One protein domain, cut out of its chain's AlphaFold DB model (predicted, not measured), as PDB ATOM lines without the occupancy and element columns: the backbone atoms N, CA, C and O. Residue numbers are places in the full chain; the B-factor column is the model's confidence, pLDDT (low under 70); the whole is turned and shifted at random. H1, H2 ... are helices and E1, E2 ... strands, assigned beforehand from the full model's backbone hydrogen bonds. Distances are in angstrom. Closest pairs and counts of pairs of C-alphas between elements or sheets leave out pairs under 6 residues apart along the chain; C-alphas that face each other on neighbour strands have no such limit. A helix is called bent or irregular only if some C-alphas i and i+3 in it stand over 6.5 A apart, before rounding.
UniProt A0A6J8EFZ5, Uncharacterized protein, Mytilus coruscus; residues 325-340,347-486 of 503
ATOM      1  N   LYS A 325      51.844   7.049  -2.977       88.75
ATOM      2  CA  LYS A 325      50.828   6.794  -1.952       88.75
ATOM      3  C   LYS A 325      51.492   6.326  -0.660       88.75
ATOM      4  O   LYS A 325      52.144   5.289  -0.644       88.75
ATOM      5  N   LEU A 326      51.308   7.092   0.410       88.56
ATOM      6  CA  LEU A 326      51.709   6.723   1.766       88.56
ATOM      7  C   LEU A 326      50.585   5.921   2.435       88.56
ATOM      8  O   LEU A 326      49.411   6.071   2.092       88.56
ATOM      9  N   GLN A 327      50.939   5.064   3.392       87.88
ATOM     10  CA  GLN A 327      49.963   4.213   4.078       87.88
ATOM     11  C   GLN A 327      48.983   5.021   4.947       87.88
ATOM     12  O   GLN A 327      49.354   6.029   5.550       87.88
ATOM     13  N   GLY A 328      47.739   4.534   5.034       90.94
ATOM     14  CA  GLY A 328      46.649   5.109   5.833       90.94
ATOM     15  C   GLY A 328      45.967   6.332   5.201       90.94
ATOM     16  O   GLY A 328      46.585   7.105   4.473       90.94
ATOM     17  N   LYS A 329      44.687   6.552   5.519       92.25
ATOM     18  CA  LYS A 329      44.007   7.829   5.228       92.25
ATOM     19  C   LYS A 329      44.338   8.863   6.317       92.25
ATOM     20  O   LYS A 329      44.781   8.488   7.402       92.25
ATOM     21  N   TYR A 330      44.201  10.153   6.032       92.88
ATOM     22  CA  TYR A 330      44.398  11.242   6.995       92.88
ATOM     23  C   TYR A 330      43.071  11.911   7.341       92.88
ATOM     24  O   TYR A 330      42.344  12.316   6.435       92.88
ATOM     25  N   HIS A 331      42.811  12.040   8.645       92.25
ATOM     26  CA  HIS A 331      41.634  12.693   9.203       92.25
ATOM     27  C   HIS A 331      41.984  14.092   9.740       92.25
ATOM     28  O   HIS A 331      42.936  14.262  10.505       92.25
ATOM     29  N   LEU A 332      41.214  15.097   9.327       88.94
ATOM     30  CA  LEU A 332      41.350  16.504   9.687       88.94
ATOM     31  C   LEU A 332      40.509  16.801  10.934       88.94
ATOM     32  O   LEU A 332      39.332  17.146  10.836       88.94
ATOM     33  N   GLU A 333      41.122  16.707  12.113       86.56
ATOM     34  CA  GLU A 333      40.460  17.102  13.358       86.56
ATOM     35  C   GLU A 333      40.155  18.609  13.376       86.56
ATOM     36  O   GLU A 333      41.050  19.446  13.232       86.56
ATOM     37  N   LEU A 334      38.893  18.969  13.608       82.94
ATOM     38  CA  LEU A 334      38.489  20.351  13.860       82.94
ATOM     39  C   LEU A 334      38.555  20.668  15.360       82.94
ATOM     40  O   LEU A 334      38.204  19.835  16.201       82.94
ATOM     41  N   ASP A 335      38.987  21.882  15.702       73.81
ATOM     42  CA  ASP A 335      38.954  22.372  17.078       73.81
ATOM     43  C   ASP A 335      37.497  22.589  17.524       73.81
ATOM     44  O   ASP A 335      36.687  23.215  16.834       73.81
ATOM     45  N   LYS A 336      37.162  22.061  18.704       61.88
ATOM     46  CA  LYS A 336      35.829  22.167  19.308       61.88
ATOM     47  C   LYS A 336      35.582  23.538  19.946       61.88
ATOM     48  O   LYS A 336      34.431  23.840  20.253       61.88
ATOM     49  N   ASN A 337      36.604  24.392  20.078       54.84
ATOM     50  CA  ASN A 337      36.475  25.804  20.471       54.84
ATOM     51  C   ASN A 337      35.884  26.698  19.357       54.84
ATOM     52  O   ASN A 337      36.355  27.807  19.073       54.84
ATOM     53  N   VAL A 338      34.778  26.247  18.761       46.62
ATOM     54  CA  VAL A 338      33.905  27.099  17.954       46.62
ATOM     55  C   VAL A 338      33.312  28.148  18.889       46.62
ATOM     56  O   VAL A 338      32.450  27.853  19.716       46.62
ATOM     57  N   HIS A 339      33.781  29.390  18.771       41.47
ATOM     58  CA  HIS A 339      33.211  30.502  19.521       41.47
ATOM     59  C   HIS A 339      31.720  30.602  19.181       41.47
ATOM     60  O   HIS A 339      31.364  30.760  18.010       41.47
ATOM     61  N   THR A 340      30.843  30.538  20.189       38.25
ATOM     62  CA  THR A 340      29.399  30.724  19.981       38.25
ATOM     63  C   THR A 340      29.157  32.027  19.212       38.25
ATOM     64  O   THR A 340      29.693  33.060  19.634       38.25
ATOM     65  N   ALA A 347      18.353  44.472  13.405       69.56
ATOM     66  CA  ALA A 347      18.403  45.317  12.207       69.56
ATOM     67  C   ALA A 347      19.511  44.937  11.199       69.56
ATOM     68  O   ALA A 347      19.390  45.227  10.012       69.56
ATOM     69  N   MET A 348      20.583  44.271  11.644       57.34
ATOM     70  CA  MET A 348      21.659  43.792  10.768       57.34
ATOM     71  C   MET A 348      21.489  42.336  10.331       57.34
ATOM     72  O   MET A 348      22.167  41.926   9.393       57.34
ATOM     73  N   LYS A 349      20.581  41.551  10.934       61.22
ATOM     74  CA  LYS A 349      20.413  40.124  10.597       61.22
ATOM     75  C   LYS A 349      20.071  39.891   9.126       61.22
ATOM     76  O   LYS A 349      20.633  38.982   8.534       61.22
ATOM     77  N   HIS A 350      19.207  40.715   8.529       73.19
ATOM     78  CA  HIS A 350      18.834  40.565   7.118       73.19
ATOM     79  C   HIS A 350      20.024  40.826   6.182       73.19
ATOM     80  O   HIS A 350      20.291  40.026   5.293       73.19
ATOM     81  N   LYS A 351      20.789  41.905   6.421       69.12
ATOM     82  CA  LYS A 351      22.015  42.205   5.658       69.12
ATOM     83  C   LYS A 351      23.083  41.129   5.864       69.12
ATOM     84  O   LYS A 351      23.710  40.698   4.907       69.12
ATOM     85  N   PHE A 352      23.249  40.653   7.096       58.22
ATOM     86  CA  PHE A 352      24.166  39.567   7.437       58.22
ATOM     87  C   PHE A 352      23.767  38.238   6.773       58.22
ATOM     88  O   PHE A 352      24.645  37.504   6.338       58.22
ATOM     89  N   HIS A 353      22.467  37.949   6.638       61.31
ATOM     90  CA  HIS A 353      21.972  36.779   5.910       61.31
ATOM     91  C   HIS A 353      22.236  36.897   4.408       61.31
ATOM     92  O   HIS A 353      22.825  35.985   3.843       61.31
ATOM     93  N   SER A 354      21.888  38.022   3.772       65.81
ATOM     94  CA  SER A 354      22.163  38.222   2.342       65.81
ATOM     95  C   SER A 354      23.663  38.202   2.029       65.81
ATOM     96  O   SER A 354      24.073  37.646   1.013       65.81
ATOM     97  N   GLU A 355      24.495  38.741   2.927       58.00
ATOM     98  CA  GLU A 355      25.951  38.647   2.818       58.00
ATOM     99  C   GLU A 355      26.415  37.189   2.989       58.00
ATOM    100  O   GLU A 355      27.192  36.705   2.177       58.00
ATOM    101  N   LEU A 356      25.912  36.437   3.978       53.03
ATOM    102  CA  LEU A 356      26.227  35.008   4.157       53.03
ATOM    103  C   LEU A 356      25.788  34.139   2.972       53.03
ATOM    104  O   LEU A 356      26.493  33.208   2.592       53.03
ATOM    105  N   GLU A 357      24.644  34.433   2.376       49.69
ATOM    106  CA  GLU A 357      24.084  33.732   1.219       49.69
ATOM    107  C   GLU A 357      24.908  34.019  -0.052       49.69
ATOM    108  O   GLU A 357      25.202  33.121  -0.843       49.69
ATOM    109  N   TRP A 358      25.425  35.244  -0.179       48.09
ATOM    110  CA  TRP A 358      26.454  35.604  -1.156       48.09
ATOM    111  C   TRP A 358      27.808  34.917  -0.879       48.09
ATOM    112  O   TRP A 358      28.407  34.340  -1.788       48.09
ATOM    113  N   LEU A 359      28.274  34.894   0.375       44.00
ATOM    114  CA  LEU A 359      29.544  34.289   0.811       44.00
ATOM    115  C   LEU A 359      29.558  32.755   0.708       44.00
ATOM    116  O   LEU A 359      30.596  32.166   0.418       44.00
ATOM    117  N   THR A 360      28.425  32.089   0.916       47.16
ATOM    118  CA  THR A 360      28.285  30.631   0.732       47.16
ATOM    119  C   THR A 360      28.207  30.251  -0.748       47.16
ATOM    120  O   THR A 360      28.686  29.183  -1.142       47.16
ATOM    121  N   LYS A 361      27.702  31.151  -1.603       42.03
ATOM    122  CA  LYS A 361      27.804  31.038  -3.067       42.03
ATOM    123  C   LYS A 361      29.248  31.274  -3.544       42.03
ATOM    124  O   LYS A 361      29.753  30.512  -4.371       42.03
ATOM    125  N   PHE A 362      29.942  32.248  -2.950       45.44
ATOM    126  CA  PHE A 362      31.320  32.655  -3.251       45.44
ATOM    127  C   PHE A 362      32.238  32.658  -2.008       45.44
ATOM    128  O   PHE A 362      32.538  33.729  -1.483       45.44
ATOM    129  N   ARG A 363      32.777  31.494  -1.585       43.09
ATOM    130  CA  ARG A 363      34.115  31.394  -0.935       43.09
ATOM    131  C   ARG A 363      34.626  29.965  -0.664       43.09
ATOM    132  O   ARG A 363      34.663  29.471   0.456       43.09
ATOM    133  N   ARG A 364      35.272  29.401  -1.685       52.59
ATOM    134  CA  ARG A 364      36.697  29.048  -1.556       52.59
ATOM    135  C   ARG A 364      37.430  29.765  -2.680       52.59
ATOM    136  O   ARG A 364      37.221  29.425  -3.838       52.59
ATOM    137  N   GLN A 365      38.214  30.793  -2.359       48.50
ATOM    138  CA  GLN A 365      38.965  31.505  -3.390       48.50
ATOM    139  C   GLN A 365      40.095  30.608  -3.902       48.50
ATOM    140  O   GLN A 365      41.026  30.258  -3.177       48.50
ATOM    141  N   ILE A 366      39.969  30.229  -5.171       51.84
ATOM    142  CA  ILE A 366      41.075  29.720  -5.968       51.84
ATOM    143  C   ILE A 366      41.970  30.913  -6.283       51.84
ATOM    144  O   ILE A 366      41.515  31.901  -6.857       51.84
ATOM    145  N   VAL A 367      43.240  30.802  -5.922       51.75
ATOM    146  CA  VAL A 367      44.290  31.723  -6.338       51.75
ATOM    147  C   VAL A 367      45.037  31.044  -7.479       51.75
ATOM    148  O   VAL A 367      45.736  30.049  -7.285       51.75
ATOM    149  N   THR A 368      44.886  31.551  -8.697       49.66
ATOM    150  CA  THR A 368      45.663  31.069  -9.842       49.66
ATOM    151  C   THR A 368      47.082  31.617  -9.764       49.66
ATOM    152  O   THR A 368      47.324  32.782 -10.076       49.66
ATOM    153  N   GLY A 369      48.032  30.774  -9.362       49.47
ATOM    154  CA  GLY A 369      49.452  31.093  -9.433       49.47
ATOM    155  C   GLY A 369      49.949  30.929 -10.866       49.47
ATOM    156  O   GLY A 369      50.084  29.800 -11.345       49.47
ATOM    157  N   VAL A 370      50.231  32.035 -11.550       46.75
ATOM    158  CA  VAL A 370      50.839  32.014 -12.886       46.75
ATOM    159  C   VAL A 370      52.357  31.906 -12.734       46.75
ATOM    160  O   VAL A 370      53.004  32.814 -12.215       46.75
ATOM    161  N   LYS A 371      52.936  30.785 -13.177       54.97
ATOM    162  CA  LYS A 371      54.356  30.717 -13.564       54.97
ATOM    163  C   LYS A 371      54.454  30.949 -15.078       54.97
ATOM    164  O   LYS A 371      53.480  30.607 -15.749       54.97
ATOM    165  N   PRO A 372      55.589  31.452 -15.611       49.84
ATOM    166  CA  PRO A 372      55.726  31.856 -17.017       49.84
ATOM    167  C   PRO A 372      55.113  30.879 -18.035       49.84
ATOM    168  O   PRO A 372      54.389  31.327 -18.913       49.84
ATOM    169  N   ASP A 373      55.279  29.563 -17.842       55.91
ATOM    170  CA  ASP A 373      54.754  28.549 -18.775       55.91
ATOM    171  C   ASP A 373      53.607  27.673 -18.230       55.91
ATOM    172  O   ASP A 373      53.150  26.764 -18.927       55.91
ATOM    173  N   LYS A 374      53.175  27.835 -16.965       59.28
ATOM    174  CA  LYS A 374      52.193  26.920 -16.331       59.28
ATOM    175  C   LYS A 374      51.267  27.604 -15.326       59.28
ATOM    176  O   LYS A 374      51.712  28.127 -14.302       59.28
ATOM    177  N   LEU A 375      49.962  27.457 -15.559       64.06
ATOM    178  CA  LEU A 375      48.905  27.760 -14.596       64.06
ATOM    179  C   LEU A 375      48.940  26.750 -13.436       64.06
ATOM    180  O   LEU A 375      48.849  25.541 -13.658       64.06
ATOM    181  N   ARG A 376      49.037  27.230 -12.193       65.44
ATOM    182  CA  ARG A 376      48.829  26.418 -10.985       65.44
ATOM    183  C   ARG A 376      47.553  26.858 -10.275       65.44
ATOM    184  O   ARG A 376      47.403  28.023  -9.914       65.44
ATOM    185  N   ILE A 377      46.652  25.908 -10.046       67.12
ATOM    186  CA  ILE A 377      45.467  26.096  -9.208       67.12
ATOM    187  C   ILE A 377      45.921  25.960  -7.752       67.12
ATOM    188  O   ILE A 377      46.120  24.847  -7.267       67.12
ATOM    189  N   CYS A 378      46.111  27.084  -7.064       66.69
ATOM    190  CA  CYS A 378      46.290  27.098  -5.617       66.69
ATOM    191  C   CYS A 378      44.930  27.368  -4.966       66.69
ATOM    192  O   CYS A 378      44.159  28.205  -5.428       66.69
ATOM    193  N   ILE A 379      44.623  26.669  -3.881       70.38
ATOM    194  CA  ILE A 379      43.457  26.962  -3.045       70.38
ATOM    195  C   ILE A 379      43.995  27.484  -1.729       70.38
ATOM    196  O   ILE A 379      44.973  26.953  -1.214       70.38
ATOM    197  N   GLU A 380      43.375  28.533  -1.201       72.06
ATOM    198  CA  GLU A 380      43.790  29.129   0.062       72.06
ATOM    199  C   GLU A 380      42.848  28.680   1.196       72.06
ATOM    200  O   GLU A 380      41.775  29.263   1.380       72.06
ATOM    201  N   PRO A 381      43.197  27.646   1.987       76.81
ATOM    202  CA  PRO A 381      42.327  27.107   3.030       76.81
ATOM    203  C   PRO A 381      42.327  27.950   4.321       76.81
ATOM    204  O   PRO A 381      42.120  27.393   5.394       76.81
ATOM    205  N   LYS A 382      42.506  29.282   4.254       76.75
ATOM    206  CA  LYS A 382      42.580  30.193   5.424       76.75
ATOM    207  C   LYS A 382      41.506  29.913   6.484       76.75
ATOM    208  O   LYS A 382      41.834  29.732   7.650       76.75
ATOM    209  N   HIS A 383      40.238  29.822   6.074       75.50
ATOM    210  CA  HIS A 383      39.118  29.565   6.987       75.50
ATOM    211  C   HIS A 383      39.122  28.140   7.565       75.50
ATOM    212  O   HIS A 383      38.718  27.937   8.705       75.50
ATOM    213  N   LEU A 384      39.586  27.144   6.803       82.38
ATOM    214  CA  LEU A 384      39.723  25.775   7.308       82.38
ATOM    215  C   LEU A 384      40.858  25.714   8.339       82.38
ATOM    216  O   LEU A 384      40.636  25.233   9.440       82.38
ATOM    217  N   ASN A 385      42.016  26.306   8.038       85.94
ATOM    218  CA  ASN A 385      43.177  26.357   8.931       85.94
ATOM    219  C   ASN A 385      42.901  27.047  10.279       85.94
ATOM    220  O   ASN A 385      43.553  26.708  11.260       85.94
ATOM    221  N   GLN A 386      41.962  28.000  10.337       81.81
ATOM    222  CA  GLN A 386      41.531  28.653  11.586       81.81
ATOM    223  C   GLN A 386      40.772  27.716  12.534       81.81
ATOM    224  O   GLN A 386      40.799  27.927  13.740       81.81
ATOM    225  N   HIS A 387      40.093  26.707  11.987       82.06
ATOM    226  CA  HIS A 387      39.284  25.743  12.736       82.06
ATOM    227  C   HIS A 387      39.936  24.355  12.785       82.06
ATOM    228  O   HIS A 387      39.383  23.441  13.384       82.06
ATOM    229  N   LEU A 388      41.089  24.177  12.135       84.56
ATOM    230  CA  LEU A 388      41.808  22.915  12.052       84.56
ATOM    231  C   LEU A 388      42.752  22.774  13.246       84.56
ATOM    232  O   LEU A 388      43.658  23.590  13.439       84.56
ATOM    233  N   LYS A 389      42.579  21.707  14.022       84.81
ATOM    234  CA  LYS A 389      43.478  21.369  15.122       84.81
ATOM    235  C   LYS A 389      44.806  20.880  14.539       84.81
ATOM    236  O   LYS A 389      44.890  19.815  13.929       84.81
ATOM    237  N   ARG A 390      45.864  21.676  14.708       80.06
ATOM    238  CA  ARG A 390      47.205  21.351  14.202       80.06
ATOM    239  C   ARG A 390      47.803  20.182  14.988       80.06
ATOM    240  O   ARG A 390      47.880  20.233  16.214       80.06
ATOM    241  N   SER A 391      48.253  19.153  14.273       72.56
ATOM    242  CA  SER A 391      49.018  18.050  14.860       72.56
ATOM    243  C   SER A 391      50.352  18.572  15.393       72.56
ATOM    244  O   SER A 391      51.075  19.259  14.673       72.56
ATOM    245  N   GLN A 392      50.686  18.264  16.646       71.06
ATOM    246  CA  GLN A 392      51.970  18.623  17.248       71.06
ATOM    247  C   GLN A 392      52.952  17.460  17.083       71.06
ATOM    248  O   GLN A 392      53.183  16.690  18.013       71.06
ATOM    249  N   TYR A 393      53.516  17.315  15.882       73.19
ATOM    250  CA  TYR A 393      54.645  16.412  15.672       73.19
ATOM    251  C   TYR A 393      55.964  17.154  15.956       73.19
ATOM    252  O   TYR A 393      56.173  18.227  15.382       73.19
ATOM    253  N   PRO A 394      56.853  16.639  16.828       68.94
ATOM    254  CA  PRO A 394      58.115  17.302  17.132       68.94
ATOM    255  C   PRO A 394      59.042  17.264  15.912       68.94
ATOM    256  O   PRO A 394      59.559  16.217  15.528       68.94
ATOM    257  N   LEU A 395      59.252  18.427  15.299       66.69
ATOM    258  CA  LEU A 395      60.222  18.602  14.222       66.69
ATOM    259  C   LEU A 395      61.629  18.677  14.847       66.69
ATOM    260  O   LEU A 395      61.849  19.579  15.659       66.69
ATOM    261  N   PRO A 396      62.593  17.802  14.493       65.69
ATOM    262  CA  PRO A 396      63.975  17.987  14.925       65.69
ATOM    263  C   PRO A 396      64.520  19.312  14.391       65.69
ATOM    264  O   PRO A 396      64.233  19.710  13.255       65.69
ATOM    265  N   THR A 397      65.302  20.000  15.216       64.75
ATOM    266  CA  THR A 397      65.924  21.280  14.876       64.75
ATOM    267  C   THR A 397      67.258  21.070  14.159       64.75
ATOM    268  O   THR A 397      67.852  19.991  14.191       64.75
ATOM    269  N   ILE A 398      67.799  22.134  13.554       67.44
ATOM    270  CA  ILE A 398      69.154  22.113  12.971       67.44
ATOM    271  C   ILE A 398      70.196  21.686  14.023       67.44
ATOM    272  O   ILE A 398      71.138  20.967  13.692       67.44
ATOM    273  N   GLY A 399      70.015  22.091  15.286       67.38
ATOM    274  CA  GLY A 399      70.907  21.729  16.389       67.38
ATOM    275  C   GLY A 399      70.955  20.225  16.659       67.38
ATOM    276  O   GLY A 399      72.030  19.705  16.946       67.38
ATOM    277  N   ASP A 400      69.830  19.528  16.487       67.56
ATOM    278  CA  ASP A 400      69.721  18.078  16.700       67.56
ATOM    279  C   ASP A 400      70.342  17.281  15.539       67.56
ATOM    280  O   ASP A 400      70.921  16.215  15.742       67.56
ATOM    281  N   LEU A 401      70.266  17.820  14.317       69.19
ATOM    282  CA  LEU A 401      70.802  17.192  13.102       69.19
ATOM    283  C   LEU A 401      72.327  17.367  12.957       69.19
ATOM    284  O   LEU A 401      73.014  16.485  12.436       69.19
ATOM    285  N   LEU A 402      72.881  18.499  13.409       69.56
ATOM    286  CA  LEU A 402      74.301  18.836  13.233       69.56
ATOM    287  C   LEU A 402      75.289  17.772  13.769       69.56
ATOM    288  O   LEU A 402      76.224  17.447  13.033       69.56
ATOM    289  N   PRO A 403      75.130  17.191  14.977       70.00
ATOM    290  CA  PRO A 403      76.055  16.186  15.506       70.00
ATOM    291  C   PRO A 403      76.137  14.903  14.670       70.00
ATOM    292  O   PRO A 403      77.212  14.310  14.556       70.00
ATOM    293  N   GLU A 404      75.024  14.477  14.064       65.25
ATOM    294  CA  GLU A 404      74.990  13.303  13.183       65.25
ATOM    295  C   GLU A 404      75.720  13.590  11.858       65.25
ATOM    296  O   GLU A 404      76.528  12.774  11.399       65.25
ATOM    297  N   LEU A 405      75.520  14.790  11.295       68.38
ATOM    298  CA  LEU A 405      76.136  15.239  10.041       68.38
ATOM    299  C   LEU A 405      77.674  15.298  10.091       68.38
ATOM    300  O   LEU A 405      78.317  15.079   9.064       68.38
ATOM    301  N   ILE A 406      78.285  15.525  11.263       68.06
ATOM    302  CA  ILE A 406      79.756  15.602  11.432       68.06
ATOM    303  C   ILE A 406      80.475  14.333  10.935       68.06
ATOM    304  O   ILE A 406      81.619  14.403  10.479       68.06
ATOM    305  N   LYS A 407      79.818  13.167  11.006       65.81
ATOM    306  CA  LYS A 407      80.398  11.866  10.617       65.81
ATOM    307  C   LYS A 407      80.098  11.469   9.164       65.81
ATOM    308  O   LYS A 407      80.606  10.447   8.696       65.81
ATOM    309  N   VAL A 408      79.295  12.252   8.442       69.00
ATOM    310  CA  VAL A 408      78.860  11.945   7.074       69.00
ATOM    311  C   VAL A 408      79.862  12.499   6.058       69.00
ATOM    312  O   VAL A 408      80.285  13.649   6.145       69.00
ATOM    313  N   ARG A 409      80.247  11.683   5.066       70.75
ATOM    314  CA  ARG A 409      81.130  12.124   3.961       70.75
ATOM    315  C   ARG A 409      80.385  12.431   2.667       70.75
ATOM    316  O   ARG A 409      80.864  13.237   1.877       70.75
ATOM    317  N   VAL A 410      79.251  11.772   2.442       73.88
ATOM    318  CA  VAL A 410      78.402  11.951   1.260       73.88
ATOM    319  C   VAL A 410      76.954  12.022   1.724       73.88
ATOM    320  O   VAL A 410      76.487  11.133   2.436       73.88
ATOM    321  N   ILE A 411      76.267  13.087   1.317       73.31
ATOM    322  CA  ILE A 411      74.837  13.293   1.534       73.31
ATOM    323  C   ILE A 411      74.173  13.227   0.162       73.31
ATOM    324  O   ILE A 411      74.541  13.992  -0.732       73.31
ATOM    325  N   SER A 412      73.199  12.338   0.006       75.75
ATOM    326  CA  SER A 412      72.300  12.326  -1.149       75.75
ATOM    327  C   SER A 412      70.960  12.915  -0.722       75.75
ATOM    328  O   SER A 412      70.395  12.492   0.284       75.75
ATOM    329  N   VAL A 413      70.459  13.891  -1.474       78.25
ATOM    330  CA  VAL A 413      69.162  14.536  -1.224       78.25
ATOM    331  C   VAL A 413      68.167  14.040  -2.269       78.25
ATOM    332  O   VAL A 413      68.494  14.009  -3.457       78.25
ATOM    333  N   VAL A 414      66.982  13.632  -1.822       80.62
ATOM    334  CA  VAL A 414      65.905  13.090  -2.654       80.62
ATOM    335  C   VAL A 414      64.627  13.884  -2.375       80.62
ATOM    336  O   VAL A 414      64.064  13.794  -1.286       80.62
ATOM    337  N   ASP A 415      64.175  14.644  -3.373       82.19
ATOM    338  CA  ASP A 415      62.898  15.369  -3.348       82.19
ATOM    339  C   ASP A 415      61.743  14.433  -3.736       82.19
ATOM    340  O   ASP A 415      61.776  13.759  -4.774       82.19
ATOM    341  N   ALA A 416      60.697  14.418  -2.915       83.00
ATOM    342  CA  ALA A 416      59.459  13.702  -3.181       83.00
ATOM    343  C   ALA A 416      58.474  14.622  -3.919       83.00
ATOM    344  O   ALA A 416      57.679  15.347  -3.311       83.00
ATOM    345  N   LYS A 417      58.490  14.555  -5.255       83.62
ATOM    346  CA  LYS A 417      57.642  15.368  -6.145       83.62
ATOM    347  C   LYS A 417      56.170  15.378  -5.702       83.62
ATOM    348  O   LYS A 417      55.450  14.401  -5.875       83.62
ATOM    349  N   ASN A 418      55.704  16.546  -5.254       82.44
ATOM    350  CA  ASN A 418      54.355  16.773  -4.719       82.44
ATOM    351  C   ASN A 418      54.012  15.912  -3.481       82.44
ATOM    352  O   ASN A 418      52.868  15.481  -3.353       82.44
ATOM    353  N   GLY A 419      54.964  15.693  -2.568       85.00
ATOM    354  CA  GLY A 419      54.856  14.779  -1.422       85.00
ATOM    355  C   GLY A 419      53.526  14.786  -0.654       85.00
ATOM    356  O   GLY A 419      52.978  13.717  -0.390       85.00
ATOM    357  N   PHE A 420      52.929  15.953  -0.376       86.31
ATOM    358  CA  PHE A 420      51.624  16.030   0.306       86.31
ATOM    359  C   PHE A 420      50.513  15.268  -0.438       86.31
ATOM    360  O   PHE A 420      49.680  14.620   0.192       86.31
ATOM    361  N   TRP A 421      50.532  15.238  -1.774       89.12
ATOM    362  CA  TRP A 421      49.570  14.457  -2.559       89.12
ATOM    363  C   TRP A 421      49.710  12.947  -2.356       89.12
ATOM    364  O   TRP A 421      48.803  12.217  -2.749       89.12
ATOM    365  N   HIS A 422      50.787  12.450  -1.746       89.88
ATOM    366  CA  HIS A 422      50.906  11.037  -1.386       89.88
ATOM    367  C   HIS A 422      50.024  10.649  -0.191       89.88
ATOM    368  O   HIS A 422      49.782   9.462   0.019       89.88
ATOM    369  N   VAL A 423      49.509  11.620   0.569       91.44
ATOM    370  CA  VAL A 423      48.580  11.383   1.678       91.44
ATOM    371  C   VAL A 423      47.137  11.445   1.175       91.44
ATOM    372  O   VAL A 423      46.661  12.499   0.752       91.44
ATOM    373  N   GLU A 424      46.422  10.322   1.234       94.25
ATOM    374  CA  GLU A 424      44.979  10.269   0.969       94.25
ATOM    375  C   GLU A 424      44.183  10.816   2.160       94.25
ATOM    376  O   GLU A 424      44.534  10.564   3.313       94.25
ATOM    377  N   LEU A 425      43.099  11.542   1.891       92.44
ATOM    378  CA  LEU A 425      42.142  11.979   2.911       92.44
ATOM    379  C   LEU A 425      41.061  10.905   3.107       92.44
ATOM    380  O   LEU A 425      40.725  10.175   2.170       92.44
ATOM    381  N   ASP A 426      40.501  10.807   4.311       94.06
ATOM    382  CA  ASP A 426      39.222  10.118   4.506       94.06
ATOM    383  C   ASP A 426      38.056  10.944   3.948       94.06
ATOM    384  O   ASP A 426      38.214  12.106   3.565       94.06
ATOM    385  N   ASP A 427      36.885  10.322   3.811       91.88
ATOM    386  CA  ASP A 427      35.773  10.942   3.092       91.88
ATOM    387  C   ASP A 427      35.227  12.181   3.810       91.88
ATOM    388  O   ASP A 427      34.971  13.185   3.142       91.88
ATOM    389  N   ASP A 428      35.174  12.169   5.144       89.44
ATOM    390  CA  ASP A 428      34.748  13.312   5.957       89.44
ATOM    391  C   ASP A 428      35.707  14.501   5.794       89.44
ATOM    392  O   ASP A 428      35.288  15.612   5.454       89.44
ATOM    393  N   SER A 429      37.018  14.270   5.912       90.31
ATOM    394  CA  SER A 429      38.026  15.314   5.668       90.31
ATOM    395  C   SER A 429      38.039  15.788   4.227       90.31
ATOM    396  O   SER A 429      38.226  16.974   3.959       90.31
ATOM    397  N   SER A 430      37.811  14.884   3.276       88.94
ATOM    398  CA  SER A 430      37.676  15.238   1.870       88.94
ATOM    399  C   SER A 430      36.499  16.200   1.663       88.94
ATOM    400  O   SER A 430      36.672  17.228   1.002       88.94
ATOM    401  N   LEU A 431      35.344  15.959   2.295       85.81
ATOM    402  CA  LEU A 431      34.207  16.892   2.282       85.81
ATOM    403  C   LEU A 431      34.568  18.252   2.904       85.81
ATOM    404  O   LEU A 431      34.203  19.292   2.345       85.81
ATOM    405  N   LEU A 432      35.377  18.290   3.970       84.25
ATOM    406  CA  LEU A 432      35.870  19.559   4.525       84.25
ATOM    407  C   LEU A 432      36.670  20.393   3.508       84.25
ATOM    408  O   LEU A 432      36.727  21.613   3.660       84.25
ATOM    409  N   THR A 433      37.235  19.801   2.446       83.62
ATOM    410  CA  THR A 433      38.045  20.501   1.421       83.62
ATOM    411  C   THR A 433      37.282  21.015   0.185       83.62
ATOM    412  O   THR A 433      37.918  21.590  -0.702       83.62
ATOM    413  N   ILE A 434      35.949  20.867   0.108       82.12
ATOM    414  CA  ILE A 434      35.142  21.243  -1.080       82.12
ATOM    415  C   ILE A 434      35.355  22.702  -1.520       82.12
ATOM    416  O   ILE A 434      35.032  23.629  -0.776       82.12
ATOM    417  N   PHE A 435      35.830  22.919  -2.746       73.81
ATOM    418  CA  PHE A 435      36.010  24.233  -3.363       73.81
ATOM    419  C   PHE A 435      35.084  24.448  -4.567       73.81
ATOM    420  O   PHE A 435      34.716  23.509  -5.273       73.81
ATOM    421  N   ASN A 436      34.722  25.710  -4.813       73.56
ATOM    422  CA  ASN A 436      33.867  26.109  -5.929       73.56
ATOM    423  C   ASN A 436      34.732  26.651  -7.077       73.56
ATOM    424  O   ASN A 436      35.609  27.485  -6.859       73.56
ATOM    425  N   THR A 437      34.446  26.215  -8.300       67.38
ATOM    426  CA  THR A 437      34.940  26.803  -9.555       67.38
ATOM    427  C   THR A 437      33.748  27.348 -10.356       67.38
ATOM    428  O   THR A 437      32.597  27.030 -10.053       67.38
ATOM    429  N   SER A 438      34.007  28.084 -11.439       71.62
ATOM    430  CA  SER A 438      32.994  28.404 -12.460       71.62
ATOM    431  C   SER A 438      32.397  27.170 -13.157       71.62
ATOM    432  O   SER A 438      31.353  27.279 -13.787       71.62
ATOM    433  N   PHE A 439      33.045  26.005 -13.039       67.81
ATOM    434  CA  PHE A 439      32.666  24.741 -13.678       67.81
ATOM    435  C   PHE A 439      32.023  23.733 -12.709       67.81
ATOM    436  O   PHE A 439      31.741  22.604 -13.096       67.81
ATOM    437  N   GLY A 440      31.789  24.118 -11.447       72.81
ATOM    438  CA  GLY A 440      31.163  23.261 -10.435       72.81
ATOM    439  C   GLY A 440      31.942  23.175  -9.121       72.81
ATOM    440  O   GLY A 440      32.918  23.899  -8.897       72.81
ATOM    441  N   ARG A 441      31.484  22.285  -8.233       76.00
ATOM    442  CA  ARG A 441      32.083  22.032  -6.913       76.00
ATOM    443  C   ARG A 441      32.961  20.784  -6.959       76.00
ATOM    444  O   ARG A 441      32.529  19.754  -7.462       76.00
ATOM    445  N   TYR A 442      34.154  20.870  -6.384       78.81
ATOM    446  CA  TYR A 442      35.157  19.801  -6.385       78.81
ATOM    447  C   TYR A 442      35.703  19.593  -4.970       78.81
ATOM    448  O   TYR A 442      35.800  20.551  -4.208       78.81
ATOM    449  N   ARG A 443      36.081  18.361  -4.608       83.19
ATOM    450  CA  ARG A 443      36.721  18.029  -3.320       83.19
ATOM    451  C   ARG A 443      38.104  17.427  -3.541       83.19
ATOM    452  O   ARG A 443      38.333  16.788  -4.567       83.19
ATOM    453  N   TRP A 444      39.016  17.601  -2.589       87.12
ATOM    454  CA  TRP A 444      40.317  16.936  -2.627       87.12
ATOM    455  C   TRP A 444      40.220  15.537  -2.024       87.12
ATOM    456  O   TRP A 444      39.725  15.371  -0.914       87.12
ATOM    457  N   LEU A 445      40.716  14.530  -2.741       89.81
ATOM    458  CA  LEU A 445      40.850  13.149  -2.242       89.81
ATOM    459  C   LEU A 445      42.221  12.892  -1.582       89.81
ATOM    460  O   LEU A 445      42.439  11.862  -0.951       89.81
ATOM    461  N   ARG A 446      43.158  13.828  -1.753       91.00
ATOM    462  CA  ARG A 446      44.537  13.805  -1.252       91.00
ATOM    463  C   ARG A 446      44.843  15.151  -0.595       91.00
ATOM    464  O   ARG A 446      44.247  16.157  -0.974       91.00
ATOM    465  N   MET A 447      45.736  15.179   0.385       89.94
ATOM    466  CA  MET A 447      46.061  16.375   1.170       89.94
ATOM    467  C   MET A 447      46.501  17.542   0.263       89.94
ATOM    468  O   MET A 447      47.430  17.409  -0.533       89.94
ATOM    469  N   LEU A 448      45.819  18.691   0.364       87.19
ATOM    470  CA  LEU A 448      46.125  19.871  -0.452       87.19
ATOM    471  C   LEU A 448      47.245  20.733   0.153       87.19
ATOM    472  O   LEU A 448      47.417  20.810   1.369       87.19
ATOM    473  N   PHE A 449      47.962  21.449  -0.714       83.19
ATOM    474  CA  PHE A 449      48.939  22.455  -0.302       83.19
ATOM    475  C   PHE A 449      48.274  23.598   0.477       83.19
ATOM    476  O   PHE A 449      47.185  24.049   0.127       83.19
ATOM    477  N   GLY A 450      48.961  24.095   1.509       83.81
ATOM    478  CA  GLY A 450      48.513  25.232   2.317       83.81
ATOM    479  C   GLY A 450      47.658  24.878   3.539       83.81
ATOM    480  O   GLY A 450      47.278  25.795   4.264       83.81
ATOM    481  N   LEU A 451      47.367  23.599   3.804       87.06
ATOM    482  CA  LEU A 451      46.795  23.163   5.087       87.06
ATOM    483  C   LEU A 451      47.798  23.367   6.233       87.06
ATOM    484  O   LEU A 451      48.971  23.027   6.095       87.06
ATOM    485  N   SER A 452      47.332  23.875   7.376       84.94
ATOM    486  CA  SER A 452      48.188  24.193   8.535       84.94
ATOM    487  C   SER A 452      48.752  22.978   9.283       84.94
ATOM    488  O   SER A 452      49.635  23.167  10.113       84.94
ATOM    489  N   SER A 453      48.248  21.771   9.011       86.62
ATOM    490  CA  SER A 453      48.708  20.496   9.588       86.62
ATOM    491  C   SER A 453      49.382  19.555   8.578       86.62
ATOM    492  O   SER A 453      49.745  18.430   8.927       86.62
ATOM    493  N   ALA A 454      49.494  19.973   7.310       86.94
ATOM    494  CA  ALA A 454      50.053  19.137   6.250       86.94
ATOM    495  C   ALA A 454      51.548  18.817   6.442       86.94
ATOM    496  O   ALA A 454      51.890  17.641   6.311       86.94
ATOM    497  N   PRO A 455      52.431  19.782   6.785       84.12
ATOM    498  CA  PRO A 455      53.857  19.497   6.961       84.12
ATOM    499  C   PRO A 455      54.123  18.482   8.079       84.12
ATOM    500  O   PRO A 455      54.906  17.552   7.895       84.12
ATOM    501  N   GLU A 456      53.437  18.608   9.220       84.06
ATOM    502  CA  GLU A 456      53.635  17.730  10.379       84.06
ATOM    503  C   GLU A 456      53.164  16.304  10.103       84.06
ATOM    504  O   GLU A 456      53.873  15.348  10.418       84.06
ATOM    505  N   GLU A 457      51.986  16.139   9.495       86.62
ATOM    506  CA  GLU A 457      51.464  14.814   9.152       86.62
ATOM    507  C   GLU A 457      52.279  14.153   8.034       86.62
ATOM    508  O   GLU A 457      52.551  12.950   8.098       86.62
ATOM    509  N   TYR A 458      52.696  14.923   7.024       86.38
ATOM    510  CA  TYR A 458      53.553  14.418   5.956       86.38
ATOM    511  C   TYR A 458      54.892  13.930   6.513       86.38
ATOM    512  O   TYR A 458      55.284  12.789   6.264       86.38
ATOM    513  N   LEU A 459      55.554  14.746   7.337       81.25
ATOM    514  CA  LEU A 459      56.833  14.392   7.940       81.25
ATOM    515  C   LEU A 459      56.715  13.215   8.918       81.25
ATOM    516  O   LEU A 459      57.555  12.316   8.883       81.25
ATOM    517  N   ARG A 460      55.658  13.167   9.743       84.38
ATOM    518  CA  ARG A 460      55.371  12.021  10.625       84.38
ATOM    519  C   ARG A 460      55.317  10.718   9.828       84.38
ATOM    520  O   ARG A 460      55.920   9.726  10.233       84.38
ATOM    521  N   ARG A 461      54.634  10.725   8.678       87.56
ATOM    522  CA  ARG A 461      54.578   9.567   7.774       87.56
ATOM    523  C   ARG A 461      55.925   9.284   7.118       87.56
ATOM    524  O   ARG A 461      56.278   8.113   7.019       87.56
ATOM    525  N   GLN A 462      56.686  10.299   6.701       83.56
ATOM    526  CA  GLN A 462      58.029  10.080   6.152       83.56
ATOM    527  C   GLN A 462      58.927   9.359   7.165       83.56
ATOM    528  O   GLN A 462      59.508   8.337   6.810       83.56
ATOM    529  N   TYR A 463      58.962   9.800   8.430       80.00
ATOM    530  CA  TYR A 463      59.721   9.112   9.483       80.00
ATOM    531  C   TYR A 463      59.277   7.661   9.689       80.00
ATOM    532  O   TYR A 463      60.131   6.784   9.736       80.00
ATOM    533  N   GLN A 464      57.969   7.393   9.734       84.38
ATOM    534  CA  GLN A 464      57.445   6.027   9.887       84.38
ATOM    535  C   GLN A 464      57.812   5.098   8.714       84.38
ATOM    536  O   GLN A 464      58.018   3.909   8.924       84.38
ATOM    537  N   ASN A 465      57.909   5.612   7.482       84.00
ATOM    538  CA  ASN A 465      58.225   4.786   6.304       84.00
ATOM    539  C   ASN A 465      59.735   4.549   6.100       84.00
ATOM    540  O   ASN A 465      60.102   3.644   5.355       84.00
ATOM    541  N   ILE A 466      60.606   5.334   6.744       80.94
ATOM    542  CA  ILE A 466      62.071   5.134   6.725       80.94
ATOM    543  C   ILE A 466      62.611   4.514   8.022       80.94
ATOM    544  O   ILE A 466      63.818   4.296   8.148       80.94
ATOM    545  N   GLU A 467      61.745   4.272   9.006       78.69
ATOM    546  CA  GLU A 467      62.122   3.686  10.286       78.69
ATOM    547  C   GLU A 467      62.765   2.304  10.074       78.69
ATOM    548  O   GLU A 467      62.305   1.491   9.274       78.69
ATOM    549  N   GLY A 468      63.890   2.057  10.748       72.81
ATOM    550  CA  GLY A 468      64.690   0.843  10.567       72.81
ATOM    551  C   GLY A 468      65.719   0.877   9.424       72.81
ATOM    552  O   GLY A 468      66.548  -0.029   9.362       72.81
ATOM    553  N   LEU A 469      65.753   1.905   8.564       75.94
ATOM    554  CA  LEU A 469      66.783   2.037   7.520       75.94
ATOM    555  C   LEU A 469      68.064   2.717   8.059       75.94
ATOM    556  O   LEU A 469      68.063   3.924   8.325       75.94
ATOM    557  N   PRO A 470      69.200   1.999   8.200       69.12
ATOM    558  CA  PRO A 470      70.424   2.586   8.739       69.12
ATOM    559  C   PRO A 470      71.008   3.627   7.776       69.12
ATOM    560  O   PRO A 470      71.341   3.329   6.631       69.12
ATOM    561  N   GLY A 471      71.166   4.860   8.259       67.62
ATOM    562  CA  GLY A 471      71.718   5.974   7.483       67.62
ATOM    563  C   GLY A 471      70.715   6.736   6.610       67.62
ATOM    564  O   GLY A 471      71.122   7.658   5.911       67.62
ATOM    565  N   VAL A 472      69.418   6.423   6.661       66.38
ATOM    566  CA  VAL A 472      68.370   7.220   5.996       66.38
ATOM    567  C   VAL A 472      67.643   8.071   7.038       66.38
ATOM    568  O   VAL A 472      67.273   7.565   8.097       66.38
ATOM    569  N   ARG A 473      67.434   9.365   6.765       66.56
ATOM    570  CA  ARG A 473      66.656  10.272   7.627       66.56
ATOM    571  C   ARG A 473      65.829  11.249   6.787       66.56
ATOM    572  O   ARG A 473      66.302  11.805   5.803       66.56
ATOM    573  N   SER A 474      64.594  11.511   7.202       58.00
ATOM    574  CA  SER A 474      63.815  12.620   6.649       58.00
ATOM    575  C   SER A 474      64.373  13.908   7.237       58.00
ATOM    576  O   SER A 474      64.589  13.973   8.453       58.00
ATOM    577  N   ASN A 475      64.605  14.927   6.409       56.97
ATOM    578  CA  ASN A 475      64.935  16.247   6.926       56.97
ATOM    579  C   ASN A 475      63.630  17.019   7.157       56.97
ATOM    580  O   ASN A 475      62.830  17.202   6.244       56.97
ATOM    581  N   SER A 476      63.414  17.464   8.390       52.16
ATOM    582  CA  SER A 476      62.199  18.146   8.846       52.16
ATOM    583  C   SER A 476      61.991  19.544   8.258       52.16
ATOM    584  O   SER A 476      60.924  20.125   8.431       52.16
ATOM    585  N   ILE A 477      63.017  20.101   7.609       53.62
ATOM    586  CA  ILE A 477      63.117  21.539   7.324       53.62
ATOM    587  C   ILE A 477      62.752  21.886   5.868       53.62
ATOM    588  O   ILE A 477      62.433  23.040   5.587       53.62
ATOM    589  N   ILE A 478      62.819  20.927   4.933       51.09
ATOM    590  CA  ILE A 478      62.771  21.200   3.476       51.09
ATOM    591  C   ILE A 478      61.887  20.186   2.706       51.09
ATOM    592  O   ILE A 478      61.999  20.083   1.494       51.09
ATOM    593  N   ASP A 479      61.039  19.394   3.375       57.84
ATOM    594  CA  ASP A 479      60.255  18.265   2.804       57.84
ATOM    595  C   ASP A 479      61.086  17.124   2.135       57.84
ATOM    596  O   ASP A 479      60.566  16.028   1.902       57.84
ATOM    597  N   ASP A 480      62.384  17.346   1.901       63.19
ATOM    598  CA  ASP A 480      63.373  16.424   1.331       63.19
ATOM    599  C   ASP A 480      63.707  15.216   2.233       63.19
ATOM    600  O   ASP A 480      63.941  15.333   3.446       63.19
ATOM    601  N   ILE A 481      63.898  14.053   1.605       61.81
ATOM    602  CA  ILE A 481      64.531  12.882   2.225       61.81
ATOM    603  C   ILE A 481      66.054  13.006   2.068       61.81
ATOM    604  O   ILE A 481      66.558  13.281   0.975       61.81
ATOM    605  N   GLN A 482      66.815  12.772   3.141       56.44
ATOM    606  CA  GLN A 482      68.279  12.795   3.113       56.44
ATOM    607  C   GLN A 482      68.866  11.419   3.447       56.44
ATOM    608  O   GLN A 482      68.585  10.804   4.476       56.44
ATOM    609  N   ILE A 483      69.711  10.920   2.550       62.28
ATOM    610  CA  ILE A 483      70.423   9.654   2.708       62.28
ATOM    611  C   ILE A 483      71.872   9.984   3.064       62.28
ATOM    612  O   ILE A 483      72.604  10.600   2.282       62.28
ATOM    613  N   PHE A 484      72.284   9.568   4.255       61.28
ATOM    614  CA  PHE A 484      73.601   9.806   4.824       61.28
ATOM    615  C   PHE A 484      74.486   8.574   4.659       61.28
ATOM    616  O   PHE A 484      74.271   7.537   5.287       61.28
ATOM    617  N   HIS A 485      75.531   8.692   3.839       54.16
ATOM    618  CA  HIS A 485      76.488   7.606   3.679       54.16
ATOM    619  C   HIS A 485      77.631   7.738   4.695       54.16
ATOM    620  O   HIS A 485      78.572   8.528   4.532       54.16
ATOM    621  N   PHE A 486      77.540   6.947   5.763       48.88
ATOM    622  CA  PHE A 486      78.594   6.804   6.761       48.88
ATOM    623  C   PHE A 486      79.670   5.854   6.240       48.88
ATOM    624  O   PHE A 486      79.470   4.644   6.159       48.88
TER     625      PHE A 486
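AT A GLANCE: This is residues 325 to 340 and 347 to 486 of the 503 residues of an uncharacterized protein of Mytilus coruscus (UniProt A0A6J8EFZ5). The model is a long, loosely joined string of small parts: at one end a three-strand sheet, E3, E7 and E6, with the helix H6 packed on it through residues 459 to 466, and at the other end two small strand hairpins, E1 with E2 and E4 with E5, beside the short helices H2 and H5. H1 sticks out beyond that second end with its residues 347 to 359, and in the middle the short helix H4 packs on H6, near residues 329 to 330, which pair with residues 424 to 425. The printed part has 156 residues with six named helices and seven named strands, in the order H1, E1, E2, H2, H3, E3, H4, H5, E4, E5, H6, E6, E7. The three sheets are antiparallel and the class is mixed, helices and strands. The whole is loose, with a radius of gyration of the C-alphas of 19.8 A, and elongated, spanning 70 by 42 by 27 A.

HOW THE PARTS SIT: The largest sheet runs E3, residues 410 to 414, then E7, residues 481 to 485, then E6, residues 472 to 474. E3 and E7 are antiparallel at 159 degrees, with N 412 and O 483 within hydrogen-bond range at 2.9 A. E6 and E7 form a hairpin, antiparallel at 152 degrees, with N 473 and O 482 at 2.9 A. H6, residues 454 to 466, is on one face of this sheet, giving two layers, a helix over a sheet; its closest pair with E6 is the C-alphas of Tyr 463 and Ser 474, 6.1 A apart. H3, residues 398 to 405, only grazes the sheet with residues 401 to 405, only just on it with 5 pairs of C-alphas within 10 A. H4, residues 419 to 422, touches H6 at residues 454 to 458 alone, the closest C-alphas being those of Phe 420 and Tyr 458, 6.2 A apart. Farther out, H2, residues 382 to 387, and H5, residues 427 to 432, are close but not clearly touching, at a steep tilt of 62 degrees, opposite ways; their closest C-alphas, of Leu 384 and Leu 432, are 7.8 A apart. E4, residues 435 to 437, and E5, residues 440 to 442, form an antiparallel hairpin, with N 435 and O 442 at 2.8 A. E1, residues 366 to 371, and E2, residues 374 to 379, form another, with N 367 and O 378 at 2.8 A. The closest C-alphas of E1 and E4, those of Ile 366 and Thr 437, are 7.7 A apart. H1, residues 347 to 361, touches no helix and is only just apart from E4, at 8.3 A. In H5 and H6 every O i to N i+4 pair is within hydrogen-bond range; H1 has 10 of 11, H2 1 of 2 and H3 2 of 4, and H4 is too short for such a pair.

IN THESE COORDINATES: E3 and E7 each measure 13.1 A from first to last C-alpha, and H6 measures 18.5 A. E1 is 15.3 A long and E2 15.9 A. H1 runs 22.9 A from C-alpha 347 at (18.403, 45.317, 12.207), and E7 ends with C-alpha 485 at (76.488, 7.606, 3.679). H1 and H3 are only just irregular: C-alphas 347 and 350 are 7.0 A apart, and C-alphas 400 and 403 are 6.7 A apart.

THE WHOLE: The two C-alphas farthest apart, those of Ala 347 and Phe 486, are 71.7 A apart. Residues 341 to 346 are not printed, and C-alphas 340 and 347 are 19.9 A apart across the cut. Residues 325 to 340 hold no named element. The link from E5 to H6, with 11 residues, is long. The mean pLDDT of the printed part is 72.1; 69 residues are under 70, among them residues 351 to 378 and 470 to 486.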